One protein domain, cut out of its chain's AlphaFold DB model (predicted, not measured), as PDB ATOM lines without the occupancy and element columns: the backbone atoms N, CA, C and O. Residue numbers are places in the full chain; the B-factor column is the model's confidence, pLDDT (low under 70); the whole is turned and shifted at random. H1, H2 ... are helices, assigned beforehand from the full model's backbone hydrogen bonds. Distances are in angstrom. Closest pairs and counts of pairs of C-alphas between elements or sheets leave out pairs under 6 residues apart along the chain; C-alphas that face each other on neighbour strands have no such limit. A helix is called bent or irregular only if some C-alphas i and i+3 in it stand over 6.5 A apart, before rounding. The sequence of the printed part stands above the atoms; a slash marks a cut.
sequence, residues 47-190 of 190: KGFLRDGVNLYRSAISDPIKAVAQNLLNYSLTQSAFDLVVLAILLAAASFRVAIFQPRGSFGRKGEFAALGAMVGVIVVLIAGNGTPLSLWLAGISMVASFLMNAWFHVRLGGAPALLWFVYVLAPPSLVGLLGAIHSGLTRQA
ATOM      1  N   LYS A  47      10.137   2.603 -24.452       80.94
ATOM      2  CA  LYS A  47       9.936   4.037 -24.699       80.94
ATOM      3  C   LYS A  47       9.408   4.297 -26.112       80.94
ATOM      4  O   LYS A  47       8.507   5.117 -26.274       80.94
ATOM      5  N   GLY A  48       9.955   3.607 -27.116       81.81
ATOM      6  CA  GLY A  48       9.460   3.661 -28.495       81.81
ATOM      7  C   GLY A  48       8.015   3.178 -28.598       81.81
ATOM      8  O   GLY A  48       7.164   3.908 -29.094       81.81
ATOM      9  N   PHE A  49       7.724   2.013 -28.018       80.38
ATOM     10  CA  PHE A  49       6.384   1.430 -27.948       80.38
ATOM     11  C   PHE A  49       5.357   2.382 -27.316       80.38
ATOM     12  O   PHE A  49       4.304   2.639 -27.896       80.38
ATOM     13  N   LEU A  50       5.674   2.957 -26.153       83.88
ATOM     14  CA  LEU A  50       4.788   3.898 -25.465       83.88
ATOM     15  C   LEU A  50       4.559   5.163 -26.293       83.88
ATOM     16  O   LEU A  50       3.433   5.652 -26.366       83.88
ATOM     17  N   ARG A  51       5.606   5.691 -26.935       88.69
ATOM     18  CA  ARG A  51       5.488   6.867 -27.801       88.69
ATOM     19  C   ARG A  51       4.593   6.587 -29.004       88.69
ATOM     20  O   ARG A  51       3.726   7.403 -29.300       88.69
ATOM     21  N   ASP A  52       4.784   5.452 -29.667       88.56
ATOM     22  CA  ASP A  52       3.987   5.053 -30.827       88.56
ATOM     23  C   ASP A  52       2.513   4.850 -30.432       88.56
ATOM     24  O   ASP A  52       1.616   5.353 -31.108       88.56
ATOM     25  N   GLY A  53       2.258   4.234 -29.272       88.44
ATOM     26  CA  GLY A  53       0.920   4.115 -28.690       88.44
ATOM     27  C   GLY A  53       0.260   5.463 -28.391       88.44
ATOM     28  O   GLY A  53      -0.889   5.683 -28.767       88.44
ATOM     29  N   VAL A  54       0.978   6.400 -27.762       91.00
ATOM     30  CA  VAL A  54       0.458   7.750 -27.467       91.00
ATOM     31  C   VAL A  54       0.189   8.542 -28.749       91.00
ATOM     32  O   VAL A  54      -0.805   9.262 -28.826       91.00
ATOM     33  N   ASN A  55       1.039   8.407 -29.766       92.44
ATOM     34  CA  ASN A  55       0.832   9.063 -31.056       92.44
ATOM     35  C   ASN A  55      -0.417   8.525 -31.765       92.44
ATOM     36  O   ASN A  55      -1.210   9.315 -32.284       92.44
ATOM     37  N   LEU A  56      -0.620   7.203 -31.751       92.31
ATOM     38  CA  LEU A  56      -1.833   6.601 -32.300       92.31
ATOM     39  C   LEU A  56      -3.066   7.041 -31.508       92.31
ATOM     40  O   LEU A  56      -4.050   7.469 -32.099       92.31
ATOM     41  N   TYR A  57      -3.001   7.001 -30.176       93.56
ATOM     42  CA  TYR A  57      -4.061   7.507 -29.305       93.56
ATOM     43  C   TYR A  57      -4.454   8.946 -29.671       93.56
ATOM     44  O   TYR A  57      -5.636   9.242 -29.823       93.56
ATOM     45  N   ARG A  58      -3.477   9.841 -29.848       93.19
ATOM     46  CA  ARG A  58      -3.753  11.243 -30.180       93.19
ATOM     47  C   ARG A  58      -4.408  11.390 -31.544       93.19
ATOM     48  O   ARG A  58      -5.503  11.932 -31.623       93.19
ATOM     49  N   SER A  59      -3.786  10.827 -32.571       94.19
ATOM     50  CA  SER A  59      -4.255  10.965 -33.953       94.19
ATOM     51  C   SER A  59      -5.588  10.263 -34.229       94.19
ATOM     52  O   SER A  59      -6.404  10.789 -34.980       94.19
ATOM     53  N   ALA A  60      -5.835   9.097 -33.624       93.00
ATOM     54  CA  ALA A  60      -7.022   8.288 -33.903       93.00
ATOM     55  C   ALA A  60      -8.185   8.529 -32.928       93.00
ATOM     56  O   ALA A  60      -9.334   8.285 -33.291       93.00
ATOM     57  N   ILE A  61      -7.909   8.965 -31.693       90.88
ATOM     58  CA  ILE A  61      -8.919   9.073 -30.627       90.88
ATOM     59  C   ILE A  61      -8.995  10.503 -30.091       90.88
ATOM     60  O   ILE A  61     -10.046  11.131 -30.181       90.88
ATOM     61  N   SER A  62      -7.902  11.030 -29.536       93.19
ATOM     62  CA  SER A  62      -7.936  12.293 -28.787       93.19
ATOM     63  C   SER A  62      -8.292  13.487 -29.678       93.19
ATOM     64  O   SER A  62      -9.252  14.203 -29.396       93.19
ATOM     65  N   ASP A  63      -7.580  13.670 -30.792       93.88
ATOM     66  CA  ASP A  63      -7.720  14.844 -31.658       93.88
ATOM     67  C   ASP A  63      -9.082  14.896 -32.372       93.88
ATOM     68  O   ASP A  63      -9.720  15.954 -32.330       93.88
ATOM     69  N   PRO A  64      -9.607  13.791 -32.949       93.19
ATOM     70  CA  PRO A  64     -10.941  13.796 -33.547       93.19
ATOM     71  C   PRO A  64     -12.045  14.103 -32.527       93.19
ATOM     72  O   PRO A  64     -12.922  14.923 -32.797       93.19
ATOM     73  N   ILE A  65     -11.998  13.491 -31.335       91.31
ATOM     74  CA  ILE A  65     -13.021  13.718 -30.303       91.31
ATOM     75  C   ILE A  65     -12.921  15.147 -29.773       91.31
ATOM     76  O   ILE A  65     -13.944  15.804 -29.584       91.31
ATOM     77  N   LYS A  66     -11.706  15.661 -29.576       91.75
ATOM     78  CA  LYS A  66     -11.484  17.045 -29.167       91.75
ATOM     79  C   LYS A  66     -12.028  18.033 -30.197       91.75
ATOM     80  O   LYS A  66     -12.693  18.983 -29.797       91.75
ATOM     81  N   ALA A  67     -11.803  17.806 -31.491       91.88
ATOM     82  CA  ALA A  67     -12.340  18.659 -32.550       91.88
ATOM     83  C   ALA A  67     -13.879  18.682 -32.532       91.88
ATOM     84  O   ALA A  67     -14.490  19.749 -32.585       91.88
ATOM     85  N   VAL A  68     -14.517  17.518 -32.371       91.06
ATOM     86  CA  VAL A  68     -15.979  17.425 -32.232       91.06
ATOM     87  C   VAL A  68     -16.465  18.137 -30.964       91.06
ATOM     88  O   VAL A  68     -17.413  18.916 -31.025       91.06
ATOM     89  N   ALA A  69     -15.805  17.925 -29.823       87.38
ATOM     90  CA  ALA A  69     -16.170  18.555 -28.556       87.38
ATOM     91  C   ALA A  69     -16.043  20.086 -28.607       87.38
ATOM     92  O   ALA A  69     -16.919  20.788 -28.106       87.38
ATOM     93  N   GLN A  70     -14.993  20.605 -29.251       89.62
ATOM     94  CA  GLN A  70     -14.796  22.040 -29.458       89.62
ATOM     95  C   GLN A  70     -15.912  22.644 -30.311       89.62
ATOM     96  O   GLN A  70     -16.455  23.683 -29.943       89.62
ATOM     97  N   ASN A  71     -16.301  21.968 -31.394       91.44
ATOM     98  CA  ASN A  71     -17.376  22.433 -32.269       91.44
ATOM     99  C   ASN A  71     -18.748  22.424 -31.576       91.44
ATOM    100  O   ASN A  71     -19.557  23.314 -31.819       91.44
ATOM    101  N   LEU A  72     -19.020  21.440 -30.711       90.50
ATOM    102  CA  LEU A  72     -20.312  21.310 -30.027       90.50
ATOM    103  C   LEU A  72     -20.452  22.223 -28.805       90.50
ATOM    104  O   LEU A  72     -21.526  22.767 -28.566       90.50
ATOM    105  N   LEU A  73     -19.390  22.365 -28.011       85.19
ATOM    106  CA  LEU A  73     -19.427  23.093 -26.737       85.19
ATOM    107  C   LEU A  73     -18.908  24.529 -26.853       85.19
ATOM    108  O   LEU A  73     -18.969  25.271 -25.877       85.19
ATOM    109  N   ASN A  74     -18.374  24.907 -28.021       85.75
ATOM    110  CA  ASN A  74     -17.679  26.173 -28.258       85.75
ATOM    111  C   ASN A  74     -16.627  26.478 -27.172       85.75
ATOM    112  O   ASN A  74     -16.453  27.616 -26.735       85.75
ATOM    113  N   TYR A  75     -15.965  25.425 -26.684       81.88
ATOM    114  CA  TYR A  75     -15.068  25.474 -25.537       81.88
ATOM    115  C   TYR A  75     -13.738  24.800 -25.873       81.88
ATOM    116  O   TYR A  75     -13.692  23.629 -26.255       81.88
ATOM    117  N   SER A  76     -12.635  25.539 -25.738       84.81
ATOM    118  CA  SER A  76     -11.303  25.085 -26.137       84.81
ATOM    119  C   SER A  76     -10.491  24.572 -24.947       84.81
ATOM    120  O   SER A  76      -9.910  25.353 -24.199       84.81
ATOM    121  N   LEU A  77     -10.381  23.251 -24.808       85.31
ATOM    122  CA  LEU A  77      -9.446  22.636 -23.862       85.31
ATOM    123  C   LEU A  77      -8.041  22.493 -24.462       85.31
ATOM    124  O   LEU A  77      -7.869  22.159 -25.642       85.31
ATOM    125  N   THR A  78      -7.016  22.673 -23.625       90.75
ATOM    126  CA  THR A  78      -5.640  22.292 -23.975       90.75
ATOM    127  C   THR A  78      -5.559  20.780 -24.206       90.75
ATOM    128  O   THR A  78      -6.364  20.017 -23.670       90.75
ATOM    129  N   GLN A  79      -4.600  20.316 -25.017       89.94
ATOM    130  CA  GLN A  79      -4.455  18.874 -25.280       89.94
ATOM    131  C   GLN A  79      -4.263  18.078 -23.989       89.94
ATOM    132  O   GLN A  79      -4.915  17.063 -23.785       89.94
ATOM    133  N   SER A  80      -3.417  18.581 -23.091       91.00
ATOM    134  CA  SER A  80      -3.148  17.937 -21.808       91.00
ATOM    135  C   SER A  80      -4.398  17.849 -20.932       91.00
ATOM    136  O   SER A  80      -4.625  16.817 -20.313       91.00
ATOM    137  N   ALA A  81      -5.227  18.899 -20.892       91.12
ATOM    138  CA  ALA A  81      -6.480  18.863 -20.139       91.12
ATOM    139  C   ALA A  81      -7.441  17.819 -20.720       91.12
ATOM    140  O   ALA A  81      -8.039  17.052 -19.973       91.12
ATOM    141  N   PHE A  82      -7.549  17.756 -22.047       91.62
ATOM    142  CA  PHE A  82      -8.397  16.779 -22.720       91.62
ATOM    143  C   PHE A  82      -7.920  15.337 -22.483       91.62
ATOM    144  O   PHE A  82      -8.720  14.482 -22.111       91.62
ATOM    145  N   ASP A  83      -6.612  15.081 -22.589       92.06
ATOM    146  CA  ASP A  83      -6.019  13.771 -22.299       92.06
ATOM    147  C   ASP A  83      -6.291  13.334 -20.840       92.06
ATOM    148  O   ASP A  83      -6.614  12.171 -20.586       92.06
ATOM    149  N   LEU A  84      -6.235  14.265 -19.876       92.31
ATOM    150  CA  LEU A  84      -6.595  13.990 -18.479       92.31
ATOM    151  C   LEU A  84      -8.093  13.702 -18.303       92.31
ATOM    152  O   LEU A  84      -8.444  12.810 -17.534       92.31
ATOM    153  N   VAL A  85      -8.975  14.396 -19.030       91.94
ATOM    154  CA  VAL A  85     -10.420  14.106 -19.027       91.94
ATOM    155  C   VAL A  85     -10.691  12.700 -19.560       91.94
ATOM    156  O   VAL A  85     -11.430  11.949 -18.928       91.94
ATOM    157  N   VAL A  86     -10.067  12.303 -20.673       92.38
ATOM    158  CA  VAL A  86     -10.213  10.947 -21.232       92.38
ATOM    159  C   VAL A  86      -9.771   9.892 -20.219       92.38
ATOM    160  O   VAL A  86     -10.476   8.907 -19.995       92.38
ATOM    161  N   LEU A  87      -8.636  10.110 -19.556       92.19
ATOM    162  CA  LEU A  87      -8.135   9.187 -18.544       92.19
ATOM    163  C   LEU A  87      -9.028   9.165 -17.285       92.19
ATOM    164  O   LEU A  87      -9.264   8.092 -16.731       92.19
ATOM    165  N   ALA A  88      -9.600  10.299 -16.868       92.75
ATOM    166  CA  ALA A  88     -10.585  10.349 -15.786       92.75
ATOM    167  C   ALA A  88     -11.870   9.581 -16.143       92.75
ATOM    168  O   ALA A  88     -12.390   8.837 -15.312       92.75
ATOM    169  N   ILE A  89     -12.349   9.694 -17.387       92.75
ATOM    170  CA  ILE A  89     -13.497   8.928 -17.896       92.75
ATOM    171  C   ILE A  89     -13.188   7.430 -17.898       92.75
ATOM    172  O   ILE A  89     -14.036   6.642 -17.488       92.75
ATOM    173  N   LEU A  90     -11.984   7.022 -18.310       93.19
ATOM    174  CA  LEU A  90     -11.568   5.618 -18.293       93.19
ATOM    175  C   LEU A  90     -11.595   5.037 -16.870       93.19
ATOM    176  O   LEU A  90     -12.175   3.974 -16.645       93.19
ATOM    177  N   LEU A  91     -11.006   5.749 -15.905       92.38
ATOM    178  CA  LEU A  91     -11.003   5.337 -14.498       92.38
ATOM    179  C   LEU A  91     -12.420   5.305 -13.920       92.38
ATOM    180  O   LEU A  91     -12.788   4.346 -13.241       92.38
ATOM    181  N   ALA A  92     -13.237   6.310 -14.237       92.00
ATOM    182  CA  ALA A  92     -14.632   6.343 -13.829       92.00
ATOM    183  C   ALA A  92     -15.420   5.166 -14.428       92.00
ATOM    184  O   ALA A  92     -16.149   4.488 -13.712       92.00
ATOM    185  N   ALA A  93     -15.247   4.858 -15.713       91.81
ATOM    186  CA  ALA A  93     -15.923   3.738 -16.361       91.81
ATOM    187  C   ALA A  93     -15.564   2.395 -15.707       91.81
ATOM    188  O   ALA A  93     -16.454   1.571 -15.479       91.81
ATOM    189  N   ALA A  94     -14.292   2.193 -15.344       91.44
ATOM    190  CA  ALA A  94     -13.849   1.000 -14.630       91.44
ATOM    191  C   ALA A  94     -14.502   0.882 -13.241       91.44
ATOM    192  O   ALA A  94     -15.118  -0.143 -12.939       91.44
ATOM    193  N   SER A  95     -14.455   1.943 -12.429       90.06
ATOM    194  CA  SER A  95     -15.086   1.958 -11.101       90.06
ATOM    195  C   SER A  95     -16.606   1.804 -11.168       90.06
ATOM    196  O   SER A  95     -17.198   1.049 -10.398       90.06
ATOM    197  N   PHE A  96     -17.260   2.435 -12.146       90.69
ATOM    198  CA  PHE A  96     -18.695   2.272 -12.375       90.69
ATOM    199  C   PHE A  96     -19.053   0.823 -12.701       90.69
ATOM    200  O   PHE A  96     -20.005   0.269 -12.145       90.69
ATOM    201  N   ARG A  97     -18.269   0.180 -13.573       89.50
ATOM    202  CA  ARG A  97     -18.485  -1.217 -13.943       89.50
ATOM    203  C   ARG A  97     -18.374  -2.123 -12.723       89.50
ATOM    204  O   ARG A  97     -19.260  -2.943 -12.503       89.50
ATOM    205  N   VAL A  98     -17.344  -1.940 -11.902       88.81
ATOM    206  CA  VAL A  98     -17.160  -2.716 -10.671       88.81
ATOM    207  C   VAL A  98     -18.296  -2.465  -9.675       88.81
ATOM    208  O   VAL A  98     -18.829  -3.422  -9.113       88.81
ATOM    209  N   ALA A  99     -18.741  -1.219  -9.513       88.62
ATOM    210  CA  ALA A  99     -19.846  -0.862  -8.621       88.62
ATOM    211  C   ALA A  99     -21.164  -1.573  -8.975       88.62
ATOM    212  O   ALA A  99     -21.947  -1.898  -8.076       88.62
ATOM    213  N   ILE A 100     -21.418  -1.819 -10.266       88.31
ATOM    214  CA  ILE A 100     -22.606  -2.545 -10.743       88.31
ATOM    215  C   ILE A 100     -22.557  -4.022 -10.340       88.31
ATOM    216  O   ILE A 100     -23.582  -4.567  -9.932       88.31
ATOM    217  N   PHE A 101     -21.389  -4.662 -10.438       86.12
ATOM    218  CA  PHE A 101     -21.232  -6.088 -10.127       86.12
ATOM    219  C   PHE A 101     -21.105  -6.385  -8.629       86.12
ATOM    220  O   PHE A 101     -21.149  -7.547  -8.230       86.12
ATOM    221  N   GLN A 102     -20.970  -5.360  -7.787       82.94
ATOM    222  CA  GLN A 102     -20.932  -5.538  -6.342       82.94
ATOM    223  C   GLN A 102     -22.336  -5.502  -5.703       82.94
ATOM    224  O   GLN A 102     -23.191  -4.699  -6.104       82.94
ATOM    225  N   PRO A 103     -22.573  -6.313  -4.648       80.56
ATOM    226  CA  PRO A 103     -23.825  -6.294  -3.896       80.56
ATOM    227  C   PRO A 103     -24.198  -4.888  -3.414       80.56
ATOM    228  O   PRO A 103     -23.338  -4.091  -3.021       80.56
ATOM    229  N   ARG A 104     -25.498  -4.564  -3.420       77.06
ATOM    230  CA  ARG A 104     -25.979  -3.282  -2.880       77.06
ATOM    231  C   ARG A 104     -25.589  -3.175  -1.402       77.06
ATOM    232  O   ARG A 104     -25.760  -4.125  -0.651       77.06
ATOM    233  N   GLY A 105     -25.073  -2.015  -0.994       73.44
ATOM    234  CA  GLY A 105     -24.695  -1.754   0.398       73.44
ATOM    235  C   GLY A 105     -23.329  -2.301   0.831       73.44
ATOM    236  O   GLY A 105     -22.935  -2.045   1.968       73.44
ATOM    237  N   SER A 106     -22.579  -2.984  -0.046       80.56
ATOM    238  CA  SER A 106     -21.218  -3.419   0.281       80.56
ATOM    239  C   SER A 106     -20.295  -2.220   0.540       80.56
ATOM    240  O   SER A 106     -20.442  -1.148  -0.058       80.56
ATOM    241  N   PHE A 107     -19.313  -2.404   1.428       76.88
ATOM    242  CA  PHE A 107     -18.278  -1.397   1.680       76.88
ATOM    243  C   PHE A 107     -17.515  -1.039   0.393       76.88
ATOM    244  O   PHE A 107     -17.273   0.138   0.131       76.88
ATOM    245  N   GLY A 108     -17.240  -2.037  -0.455       79.12
ATOM    246  CA  GLY A 108     -16.607  -1.825  -1.757       79.12
ATOM    247  C   GLY A 108     -17.397  -0.899  -2.670       79.12
ATOM    248  O   GLY A 108     -16.827   0.024  -3.238       79.12
ATOM    249  N   ARG A 109     -18.724  -1.036  -2.716       81.75
ATOM    250  CA  ARG A 109     -19.559  -0.216  -3.590       81.75
ATOM    251  C   ARG A 109     -19.571   1.253  -3.172       81.75
ATOM    252  O   ARG A 109     -19.628   2.124  -4.034       81.75
ATOM    253  N   LYS A 110     -19.500   1.545  -1.867       83.88
ATOM    254  CA  LYS A 110     -19.343   2.925  -1.370       83.88
ATOM    255  C   LYS A 110     -17.994   3.514  -1.792       83.88
ATOM    256  O   LYS A 110     -17.957   4.665  -2.214       83.88
ATOM    257  N   GLY A 111     -16.926   2.714  -1.719       84.06
ATOM    258  CA  GLY A 111     -15.597   3.082  -2.212       84.06
ATOM    259  C   GLY A 111     -15.603   3.437  -3.700       84.06
ATOM    260  O   GLY A 111     -15.120   4.504  -4.067       84.06
ATOM    261  N   GLU A 112     -16.253   2.621  -4.539       86.31
ATOM    262  CA  GLU A 112     -16.365   2.908  -5.977       86.31
ATOM    263  C   GLU A 112     -17.110   4.213  -6.264       86.31
ATOM    264  O   GLU A 112     -16.692   4.994  -7.113       86.31
ATOM    265  N   PHE A 113     -18.208   4.492  -5.556       86.75
ATOM    266  CA  PHE A 113     -18.923   5.758  -5.745       86.75
ATOM    267  C   PHE A 113     -18.115   6.970  -5.279       86.75
ATOM    268  O   PHE A 113     -18.197   8.025  -5.909       86.75
ATOM    269  N   ALA A 114     -17.311   6.830  -4.223       86.69
ATOM    270  CA  ALA A 114     -16.378   7.877  -3.820       86.69
ATOM    271  C   ALA A 114     -15.309   8.115  -4.902       86.69
ATOM    272  O   ALA A 114     -15.029   9.264  -5.242       86.69
ATOM    273  N   ALA A 115     -14.774   7.045  -5.500       86.31
ATOM    274  CA  ALA A 115     -13.838   7.132  -6.618       86.31
ATOM    275  C   ALA A 115     -14.462   7.807  -7.851       86.31
ATOM    276  O   ALA A 115     -13.843   8.684  -8.449       86.31
ATOM    277  N   LEU A 116     -15.708   7.466  -8.190       89.19
ATOM    278  CA  LEU A 116     -16.467   8.132  -9.253       89.19
ATOM    279  C   LEU A 116     -16.626   9.629  -8.985       89.19
ATOM    280  O   LEU A 116     -16.362  10.441  -9.870       89.19
ATOM    281  N   GLY A 117     -17.011   9.998  -7.761       88.62
ATOM    282  CA  GLY A 117     -17.126  11.396  -7.351       88.62
ATOM    283  C   GLY A 117     -15.804  12.154  -7.491       88.62
ATOM    284  O   GLY A 117     -15.792  13.267  -8.014       88.62
ATOM    285  N   ALA A 118     -14.686  11.532  -7.108       88.69
ATOM    286  CA  ALA A 118     -13.356  12.113  -7.277       88.69
ATOM    287  C   ALA A 118     -13.008  12.344  -8.759       88.69
ATOM    288  O   ALA A 118     -12.525  13.421  -9.105       88.69
ATOM    289  N   MET A 119     -13.311  11.389  -9.648       91.44
ATOM    290  CA  MET A 119     -13.074  11.536 -11.095       91.44
ATOM    291  C   MET A 119     -13.917  12.653 -11.714       91.44
ATOM    292  O   MET A 119     -13.410  13.440 -12.512       91.44
ATOM    293  N   VAL A 120     -15.184  12.772 -11.313       90.44
ATOM    294  CA  VAL A 120     -16.039  13.893 -11.729       90.44
ATOM    295  C   VAL A 120     -15.470  15.217 -11.219       90.44
ATOM    296  O   VAL A 120     -15.396  16.180 -11.979       90.44
ATOM    297  N   GLY A 121     -14.994  15.256  -9.972       89.38
ATOM    298  CA  GLY A 121     -14.322  16.424  -9.403       89.38
ATOM    299  C   GLY A 121     -13.105  16.866 -10.220       89.38
ATOM    300  O   GLY A 121     -12.959  18.053 -10.498       89.38
ATOM    301  N   VAL A 122     -12.277  15.923 -10.681       88.75
ATOM    302  CA  VAL A 122     -11.141  16.214 -11.575       88.75
ATOM    303  C   VAL A 122     -11.606  16.868 -12.875       88.75
ATOM    304  O   VAL A 122     -11.037  17.881 -13.283       88.75
ATOM    305  N   ILE A 123     -12.648  16.327 -13.513       88.94
ATOM    306  CA  ILE A 123     -13.200  16.887 -14.754       88.94
ATOM    307  C   ILE A 123     -13.695  18.320 -14.517       88.94
ATOM    308  O   ILE A 123     -13.378  19.217 -15.296       88.94
ATOM    309  N   VAL A 124     -14.407  18.560 -13.412       89.19
ATOM    310  CA  VAL A 124     -14.885  19.900 -13.042       89.19
ATOM    311  C   VAL A 124     -13.722  20.865 -12.823       89.19
ATOM    312  O   VAL A 124     -13.767  21.976 -13.342       89.19
ATOM    313  N   VAL A 125     -12.660  20.457 -12.120       89.62
ATOM    314  CA  VAL A 125     -11.463  21.292 -11.907       89.62
ATOM    315  C   VAL A 125     -10.775  21.633 -13.230       89.62
ATOM    316  O   VAL A 125     -10.349  22.772 -13.414       89.62
ATOM    317  N   LEU A 126     -10.686  20.684 -14.164       88.25
ATOM    318  CA  LEU A 126     -10.074  20.908 -15.477       88.25
ATOM    319  C   LEU A 126     -10.883  21.880 -16.342       88.25
ATOM    320  O   LEU A 126     -10.292  22.740 -16.998       88.25
ATOM    321  N   ILE A 127     -12.214  21.766 -16.317       86.19
ATOM    322  CA  ILE A 127     -13.118  22.667 -17.043       86.19
ATOM    323  C   ILE A 127     -13.133  24.052 -16.380       86.19
ATOM    324  O   ILE A 127     -12.918  25.058 -17.042       86.19
ATOM    325  N   ALA A 128     -13.320  24.142 -15.063       87.44
ATOM    326  CA  ALA A 128     -13.356  25.427 -14.359       87.44
ATOM    327  C   ALA A 128     -12.004  26.156 -14.410       87.44
ATOM    328  O   ALA A 128     -11.949  27.375 -14.557       87.44
ATOM    329  N   GLY A 129     -10.906  25.406 -14.319       86.56
ATOM    330  CA  GLY A 129      -9.546  25.928 -14.376       86.56
ATOM    331  C   GLY A 129      -9.029  26.202 -15.787       86.56
ATOM    332  O   GLY A 129      -7.883  26.633 -15.907       86.56
ATOM    333  N   ASN A 130      -9.827  25.930 -16.831       83.44
ATOM    334  CA  ASN A 130      -9.519  26.140 -18.251       83.44
ATOM    335  C   ASN A 130      -8.102  25.689 -18.664       83.44
ATOM    336  O   ASN A 130      -7.392  26.367 -19.407       83.44
ATOM    337  N   GLY A 131      -7.632  24.569 -18.109       78.56
ATOM    338  CA  GLY A 131      -6.299  24.040 -18.399       78.56
ATOM    339  C   GLY A 131      -5.122  24.923 -17.960       78.56
ATOM    340  O   GLY A 131      -4.022  24.755 -18.492       78.56
ATOM    341  N   THR A 132      -5.305  25.836 -16.998       90.12
ATOM    342  CA  THR A 132      -4.182  26.538 -16.349       90.12
ATOM    343  C   THR A 132      -3.167  25.539 -15.770       90.12
ATOM    344  O   THR A 132      -3.567  24.453 -15.333       90.12
ATOM    345  N   PRO A 133      -1.866  25.886 -15.683       92.00
ATOM    346  CA  PRO A 133      -0.843  24.978 -15.157       92.00
ATOM    347  C   PRO A 133      -1.180  24.413 -13.772       92.00
ATOM    348  O   PRO A 133      -0.977  23.226 -13.531       92.00
ATOM    349  N   LEU A 134      -1.756  25.238 -12.890       90.94
ATOM    350  CA  LEU A 134      -2.193  24.810 -11.563       90.94
ATOM    351  C   LEU A 134      -3.336  23.788 -11.641       90.94
ATOM    352  O   LEU A 134      -3.271  22.759 -10.973       90.94
ATOM    353  N   SER A 135      -4.354  24.029 -12.477       91.25
ATOM    354  CA  SER A 135      -5.468  23.085 -12.649       91.25
ATOM    355  C   SER A 135      -5.009  21.736 -13.208       91.25
ATOM    356  O   SER A 135      -5.448  20.699 -12.720       91.25
ATOM    357  N   LEU A 136      -4.063  21.738 -14.158       91.44
ATOM    358  CA  LEU A 136      -3.456  20.523 -14.706       91.44
ATOM    359  C   LEU A 136      -2.669  19.755 -13.641       91.44
ATOM    360  O   LEU A 136      -2.788  18.535 -13.552       91.44
ATOM    361  N   TRP A 137      -1.891  20.462 -12.818       92.62
ATOM    362  CA  TRP A 137      -1.143  19.862 -11.713       92.62
ATOM    363  C   TRP A 137      -2.066  19.237 -10.666       92.62
ATOM    364  O   TRP A 137      -1.878  18.077 -10.298       92.62
ATOM    365  N   LEU A 138      -3.086  19.971 -10.217       90.75
ATOM    366  CA  LEU A 138      -4.053  19.484  -9.232       90.75
ATOM    367  C   LEU A 138      -4.846  18.287  -9.765       90.75
ATOM    368  O   LEU A 138      -5.000  17.292  -9.055       90.75
ATOM    369  N   ALA A 139      -5.301  18.350 -11.018       91.19
ATOM    370  CA  ALA A 139      -5.978  17.248 -11.689       91.19
ATOM    371  C   ALA A 139      -5.073  16.015 -11.816       91.19
ATOM    372  O   ALA A 139      -5.488  14.912 -11.469       91.19
ATOM    373  N   GLY A 140      -3.822  16.208 -12.240       90.88
ATOM    374  CA  GLY A 140      -2.835  15.140 -12.369       90.88
ATOM    375  C   GLY A 140      -2.544  14.446 -11.038       90.88
ATOM    376  O   GLY A 140      -2.639  13.222 -10.955       90.88
ATOM    377  N   ILE A 141      -2.266  15.212  -9.975       90.81
ATOM    378  CA  ILE A 141      -2.054  14.664  -8.625       90.81
ATOM    379  C   ILE A 141      -3.298  13.906  -8.159       90.81
ATOM    380  O   ILE A 141      -3.185  12.779  -7.681       90.81
ATOM    381  N   SER A 142      -4.483  14.494  -8.329       89.75
ATOM    382  CA  SER A 142      -5.744  13.884  -7.902       89.75
ATOM    383  C   SER A 142      -6.024  12.575  -8.638       89.75
ATOM    384  O   SER A 142      -6.464  11.606  -8.019       89.75
ATOM    385  N   MET A 143      -5.720  12.501  -9.935       90.56
ATOM    386  CA  MET A 143      -5.851  11.276 -10.722       90.56
ATOM    387  C   MET A 143      -4.867  10.202 -10.287       90.56
ATOM    388  O   MET A 143      -5.278   9.059 -10.105       90.56
ATOM    389  N   VAL A 144      -3.594  10.549 -10.085       91.25
ATOM    390  CA  VAL A 144      -2.586   9.589  -9.615       91.25
ATOM    391  C   VAL A 144      -2.960   9.070  -8.230       91.25
ATOM    392  O   VAL A 144      -2.988   7.859  -8.022       91.25
ATOM    393  N   ALA A 145      -3.319   9.957  -7.300       90.12
ATOM    394  CA  ALA A 145      -3.750   9.577  -5.959       90.12
ATOM    395  C   ALA A 145      -4.982   8.664  -6.003       90.12
ATOM    396  O   ALA A 145      -5.001   7.619  -5.356       90.12
ATOM    397  N   SER A 146      -5.978   9.010  -6.820       88.62
ATOM    398  CA  SER A 146      -7.190   8.207  -6.972       88.62
ATOM    399  C   SER A 146      -6.906   6.851  -7.617       88.62
ATOM    400  O   SER A 146      -7.435   5.843  -7.157       88.62
ATOM    401  N   PHE A 147      -6.057   6.791  -8.645       90.94
ATOM    402  CA  PHE A 147      -5.642   5.533  -9.265       90.94
ATOM    403  C   PHE A 147      -4.930   4.632  -8.255       90.94
ATOM    404  O   PHE A 147      -5.311   3.476  -8.104       90.94
ATOM    405  N   LEU A 148      -3.947   5.164  -7.522       91.38
ATOM    406  CA  LEU A 148      -3.191   4.402  -6.525       91.38
ATOM    407  C   LEU A 148      -4.084   3.919  -5.382       91.38
ATOM    408  O   LEU A 148      -3.972   2.767  -4.968       91.38
ATOM    409  N   MET A 149      -4.994   4.767  -4.902       87.94
ATOM    410  CA  MET A 149      -5.940   4.406  -3.851       87.94
ATOM    411  C   MET A 149      -6.887   3.288  -4.306       87.94
ATOM    412  O   MET A 149      -7.057   2.313  -3.577       87.94
ATOM    413  N   ASN A 150      -7.454   3.382  -5.516       88.06
ATOM    414  CA  ASN A 150      -8.320   2.335  -6.071       88.06
ATOM    415  C   ASN A 150      -7.548   1.042  -6.345       88.06
ATOM    416  O   ASN A 150      -8.002  -0.035  -5.968       88.06
ATOM    417  N   ALA A 151      -6.354   1.132  -6.931       88.88
ATOM    418  CA  ALA A 151      -5.507  -0.031  -7.176       88.88
ATOM    419  C   ALA A 151      -5.163  -0.748  -5.863       88.88
ATOM    420  O   ALA A 151      -5.331  -1.961  -5.758       88.88
ATOM    421  N   TRP A 152      -4.749  -0.006  -4.832       88.56
ATOM    422  CA  TRP A 152      -4.472  -0.559  -3.507       88.56
ATOM    423  C   TRP A 152      -5.711  -1.200  -2.878       88.56
ATOM    424  O   TRP A 152      -5.632  -2.300  -2.328       88.56
ATOM    425  N   PHE A 153      -6.865  -0.540  -2.995       87.06
ATOM    426  CA  PHE A 153      -8.134  -1.057  -2.502       87.06
ATOM    427  C   PHE A 153      -8.514  -2.379  -3.182       87.06
ATOM    428  O   PHE A 153      -8.824  -3.356  -2.502       87.06
ATOM    429  N   HIS A 154      -8.404  -2.455  -4.509       85.19
ATOM    430  CA  HIS A 154      -8.696  -3.666  -5.273       85.19
ATOM    431  C   HIS A 154      -7.715  -4.798  -5.010       85.19
ATOM    432  O   HIS A 154      -8.142  -5.941  -4.860       85.19
ATOM    433  N   VAL A 155      -6.421  -4.503  -4.881       85.25
ATOM    434  CA  VAL A 155      -5.423  -5.509  -4.491       85.25
ATOM    435  C   VAL A 155      -5.759  -6.104  -3.121       85.25
ATOM    436  O   VAL A 155      -5.601  -7.306  -2.931       85.25
ATOM    437  N   ARG A 156      -6.277  -5.297  -2.185       83.38
ATOM    438  CA  ARG A 156      -6.702  -5.776  -0.861       83.38
ATOM    439  C   ARG A 156      -8.019  -6.543  -0.867       83.38
ATOM    440  O   ARG A 156      -8.140  -7.506  -0.119       83.38
ATOM    441  N   LEU A 157      -8.999  -6.120  -1.666       79.12
ATOM    442  CA  LEU A 157     -10.264  -6.845  -1.806       79.12
ATOM    443  C   LEU A 157     -10.062  -8.222  -2.450       79.12
ATOM    444  O   LEU A 157     -10.738  -9.178  -2.078       79.12
ATOM    445  N   GLY A 158      -9.144  -8.310  -3.416       81.75
ATOM    446  CA  GLY A 158      -8.896  -9.519  -4.187       81.75
ATOM    447  C   GLY A 158     -10.105  -9.977  -5.015       81.75
ATOM    448  O   GLY A 158     -11.097  -9.265  -5.200       81.75
ATOM    449  N   GLY A 159     -10.001 -11.195  -5.545       83.44
ATOM    450  CA  GLY A 159     -11.087 -11.864  -6.260       83.44
ATOM    451  C   GLY A 159     -11.475 -11.229  -7.601       83.44
ATOM    452  O   GLY A 159     -10.714 -10.494  -8.233       83.44
ATOM    453  N   ALA A 160     -12.691 -11.546  -8.050       82.56
ATOM    454  CA  ALA A 160     -13.216 -11.114  -9.345       82.56
ATOM    455  C   ALA A 160     -13.333  -9.581  -9.518       82.56
ATOM    456  O   ALA A 160     -13.005  -9.104 -10.604       82.56
ATOM    457  N   PRO A 161     -13.737  -8.779  -8.506       82.56
ATOM    458  CA  PRO A 161     -13.834  -7.325  -8.659       82.56
ATOM    459  C   PRO A 161     -12.488  -6.658  -8.955       82.56
ATOM    460  O   PRO A 161     -12.430  -5.735  -9.762       82.56
ATOM    461  N   ALA A 162     -11.410  -7.147  -8.336       81.25
ATOM    462  CA  ALA A 162     -10.065  -6.632  -8.561       81.25
ATOM    463  C   ALA A 162      -9.601  -6.895  -9.996       81.25
ATOM    464  O   ALA A 162      -9.171  -5.976 -10.691       81.25
ATOM    465  N   LEU A 163      -9.752  -8.140 -10.462       81.69
ATOM    466  CA  LEU A 163      -9.429  -8.523 -11.837       81.69
ATOM    467  C   LEU A 163     -10.237  -7.705 -12.845       81.69
ATOM    468  O   LEU A 163      -9.673  -7.192 -13.807       81.69
ATOM    469  N   LEU A 164     -11.538  -7.540 -12.597       85.25
ATOM    470  CA  LEU A 164     -12.411  -6.751 -13.455       85.25
ATOM    471  C   LEU A 164     -11.905  -5.309 -13.565       85.25
ATOM    472  O   LEU A 164     -11.728  -4.815 -14.674       85.25
ATOM    473  N   TRP A 165     -11.610  -4.657 -12.438       87.94
ATOM    474  CA  TRP A 165     -11.109  -3.284 -12.438       87.94
ATOM    475  C   TRP A 165      -9.826  -3.139 -13.263       87.94
ATOM    476  O   TRP A 165      -9.771  -2.318 -14.179       87.94
ATOM    477  N   PHE A 166      -8.819  -3.984 -13.006       86.31
ATOM    478  CA  PHE A 166      -7.547  -3.929 -13.729       86.31
ATOM    479  C   PHE A 166      -7.712  -4.187 -15.226       86.31
ATOM    480  O   PHE A 166      -7.095  -3.489 -16.027       86.31
ATOM    481  N   VAL A 167      -8.565  -5.136 -15.621       86.69
ATOM    482  CA  VAL A 167      -8.846  -5.398 -17.039       86.69
ATOM    483  C   VAL A 167      -9.461  -4.168 -17.703       86.69
ATOM    484  O   VAL A 167      -9.001  -3.772 -18.769       86.69
ATOM    485  N   TYR A 168     -10.443  -3.516 -17.080       89.31
ATOM    486  CA  TYR A 168     -11.082  -2.334 -17.670       89.31
ATOM    487  C   TYR A 168     -10.161  -1.112 -17.737       89.31
ATOM    488  O   TYR A 168     -10.262  -0.338 -18.687       89.31
ATOM    489  N   VAL A 169      -9.253  -0.942 -16.775       89.44
ATOM    490  CA  VAL A 169      -8.296   0.173 -16.790       89.44
ATOM    491  C   VAL A 169      -7.145  -0.077 -17.766       89.44
ATOM    492  O   VAL A 169      -6.730   0.845 -18.463       89.44
ATOM    493  N   LEU A 170      -6.616  -1.302 -17.834       87.50
ATOM    494  CA  LEU A 170      -5.397  -1.602 -18.594       87.50
ATOM    495  C   LEU A 170      -5.664  -2.054 -20.030       87.50
ATOM    496  O   LEU A 170      -4.860  -1.744 -20.906       87.50
ATOM    497  N   ALA A 171      -6.775  -2.743 -20.308       81.44
ATOM    498  CA  ALA A 171      -7.016  -3.292 -21.641       81.44
ATOM    499  C   ALA A 171      -7.084  -2.215 -22.740       81.44
ATOM    500  O   ALA A 171      -6.429  -2.414 -23.766       81.44
ATOM    501  N   PRO A 172      -7.784  -1.071 -22.570       87.44
ATOM    502  CA  PRO A 172      -7.837  -0.066 -23.630       87.44
ATOM    503  C   PRO A 172      -6.465   0.570 -23.927       87.44
ATOM    504  O   PRO A 172      -6.062   0.545 -25.091       87.44
ATOM    505  N   PRO A 173      -5.685   1.053 -22.933       85.38
ATOM    506  CA  PRO A 173      -4.325   1.537 -23.183       85.38
ATOM    507  C   PRO A 173      -3.400   0.476 -23.790       85.38
ATOM    508  O   PRO A 173      -2.621   0.792 -24.688       85.38
ATOM    509  N   SER A 174      -3.488  -0.784 -23.344       80.31
ATOM    510  CA  SER A 174      -2.692  -1.881 -23.908       80.31
ATOM    511  C   SER A 174      -3.037  -2.149 -25.371       80.31
ATOM    512  O   SER A 174      -2.129  -2.304 -26.184       80.31
ATOM    513  N   LEU A 175      -4.325  -2.158 -25.726       82.00
ATOM    514  CA  LEU A 175      -4.774  -2.343 -27.105       82.00
ATOM    515  C   LEU A 175      -4.287  -1.201 -28.002       82.00
ATOM    516  O   LEU A 175      -3.754  -1.453 -29.078       82.00
ATOM    517  N   VAL A 176      -4.413   0.046 -27.544       86.12
ATOM    518  CA  VAL A 176      -3.933   1.216 -28.293       86.12
ATOM    519  C   VAL A 176      -2.412   1.189 -28.450       86.12
ATOM    520  O   VAL A 176      -1.907   1.472 -29.534       86.12
ATOM    521  N   GLY A 177      -1.673   0.781 -27.416       77.75
ATOM    522  CA  GLY A 177      -0.225   0.578 -27.495       77.75
ATOM    523  C   GLY A 177       0.168  -0.481 -28.527       77.75
ATOM    524  O   GLY A 177       1.031  -0.233 -29.366       77.75
ATOM    525  N   LEU A 178      -0.499  -1.639 -28.511       75.06
ATOM    526  CA  LEU A 178      -0.262  -2.726 -29.467       75.06
ATOM    527  C   LEU A 178      -0.559  -2.299 -30.906       75.06
ATOM    528  O   LEU A 178       0.275  -2.501 -31.786       75.06
ATOM    529  N   LEU A 179      -1.709  -1.666 -31.144       81.75
ATOM    530  CA  LEU A 179      -2.063  -1.142 -32.463       81.75
ATOM    531  C   LEU A 179      -1.074  -0.064 -32.920       81.75
ATOM    532  O   LEU A 179      -0.690  -0.051 -34.086       81.75
ATOM    533  N   GLY A 180      -0.618   0.796 -32.004       83.38
ATOM    534  CA  GLY A 180       0.379   1.829 -32.286       83.38
ATOM    535  C   GLY A 180       1.706   1.231 -32.737       83.38
ATOM    536  O   GLY A 180       2.276   1.678 -33.730       83.38
ATOM    537  N   ALA A 181       2.154   0.170 -32.067       76.00
ATOM    538  CA  ALA A 181       3.371  -0.549 -32.423       76.00
ATOM    539  C   ALA A 181       3.260  -1.294 -33.761       76.00
ATOM    540  O   ALA A 181       4.211  -1.305 -34.541       76.00
ATOM    541  N   ILE A 182       2.104  -1.896 -34.056       80.50
ATOM    542  CA  ILE A 182       1.853  -2.535 -35.356       80.50
ATOM    543  C   ILE A 182       1.871  -1.477 -36.463       80.50
ATOM    544  O   ILE A 182       2.552  -1.648 -37.472       80.50
ATOM    545  N   HIS A 183       1.167  -0.362 -36.263       87.12
ATOM    546  CA  HIS A 183       1.101   0.725 -37.234       87.12
ATOM    547  C   HIS A 183       2.480   1.350 -37.499       87.12
ATOM    548  O   HIS A 183       2.855   1.559 -38.655       87.12
ATOM    549  N   SER A 184       3.273   1.596 -36.452       84.12
ATOM    550  CA  SER A 184       4.633   2.119 -36.603       84.12
ATOM    551  C   SER A 184       5.585   1.106 -37.248       84.12
ATOM    552  O   SER A 184       6.474   1.493 -38.001       84.12
ATOM    553  N   GLY A 185       5.386  -0.192 -37.005       80.44
ATOM    554  CA  GLY A 185       6.129  -1.264 -37.665       80.44
ATOM    555  C   GLY A 185       5.861  -1.324 -39.169       80.44
ATOM    556  O   GLY A 185       6.808  -1.344 -39.952       80.44
ATOM    557  N   LEU A 186       4.587  -1.288 -39.571       79.50
ATOM    558  CA  LEU A 186       4.177  -1.318 -40.981       79.50
ATOM    559  C   LEU A 186       4.661  -0.082 -41.749       79.50
ATOM    560  O   LEU A 186       5.172  -0.204 -42.857       79.50
ATOM    561  N   THR A 187       4.552   1.106 -41.151       84.25
ATOM    562  CA  THR A 187       4.965   2.369 -41.793       84.25
ATOM    563  C   THR A 187       6.474   2.518 -41.965       84.25
ATOM    564  O   THR A 187       6.900   3.291 -42.809       84.25
ATOM    565  N   ARG A 188       7.300   1.794 -41.197       79.50
ATOM    566  CA  ARG A 188       8.765   1.772 -41.387       79.50
ATOM    567  C   ARG A 188       9.222   0.816 -42.493       79.50
ATOM    568  O   ARG A 188      10.386   0.874 -42.873       79.50
ATOM    569  N   GLN A 189       8.356  -0.099 -42.925       69.25
ATOM    570  CA  GLN A 189       8.656  -1.095 -43.959       69.25
ATOM    571  C   GLN A 189       8.141  -0.699 -45.349       69.25
ATOM    572  O   GLN A 189       8.604  -1.274 -46.331       69.25
ATOM    573  N   ALA A 190       7.185   0.231 -45.413       57.06
ATOM    574  CA  ALA A 190       6.664   0.831 -46.643       57.06
ATOM    575  C   ALA A 190       7.532   2.015 -47.091       57.06
ATOM    576  O   ALA A 190       7.675   2.188 -48.321       57.06
TER     577      ALA A 190
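Overview. This is residues 47 to 190 of the 190 residues of an uncharacterized protein of Polaromonas sp. A23 (UniProt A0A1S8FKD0). Four helical rods, H2, H3, H4 and arm H5a of the longest helix H5, form an up-and-down bundle, each running against the one before; arm H5b extends beyond it and crosses H1a, while H1b lies crosswise near H2. The 144 printed residues, with five named helices, H1 to H5, are all helix in class and compact: radius of gyration of the C-alphas 16.8 A, spans 54 by 37 by 25 A.

Arrangement. H5, residues 159 to 187, one helix by its hydrogen bonds, is bent: C-alphas 169 and 172 are 6.9 A apart, between arms H5a, 159 to 169, and H5b, 172 to 187. H5a touches H2, residues 79 to 101; their closest C-alphas, Ala 94 and Tyr 168, are 5.3 A apart. H2 forms a hairpin with H3, residues 107 to 128; closest C-alphas Ala 99 and Arg 109, 5.1 A. H3 forms another with H4, residues 133 to 157; closest C-alphas Val 122 and Ala 139, 5.3 A. H1, residues 47 to 73, also one helix by hydrogen bonds, is bent: C-alphas 60 and 63 are 7.0 A apart, between H1a, 47 to 60, and H1b, 63 to 73. H5b touches H1a, about perpendicular at 83 degrees; closest C-alphas Gly 53 and Gly 177, 3.9 A. H1b is close but not clearly touching H2; closest C-alphas Lys 66 and Phe 82, 7.2 A. In H1a, H1b, H2, H3, H4, H5a and H5b every O i to N i+4 pair is within hydrogen-bond range.

Along the chain. H1a begins at C-alpha 47 (9.936, 4.037, -24.699); H5b ends at C-alpha 187 (4.965, 2.369, -41.793). H2 measures 33.7 A, H3 31.6 A, H4 35.8 A.

Size, cuts and confidence. The C-alphas farthest apart, Gly 105 and Ala 190, are 56.6 A apart. The printed part has no cut, the four links are tight, and residues 189 to 190 have pLDDT under 70.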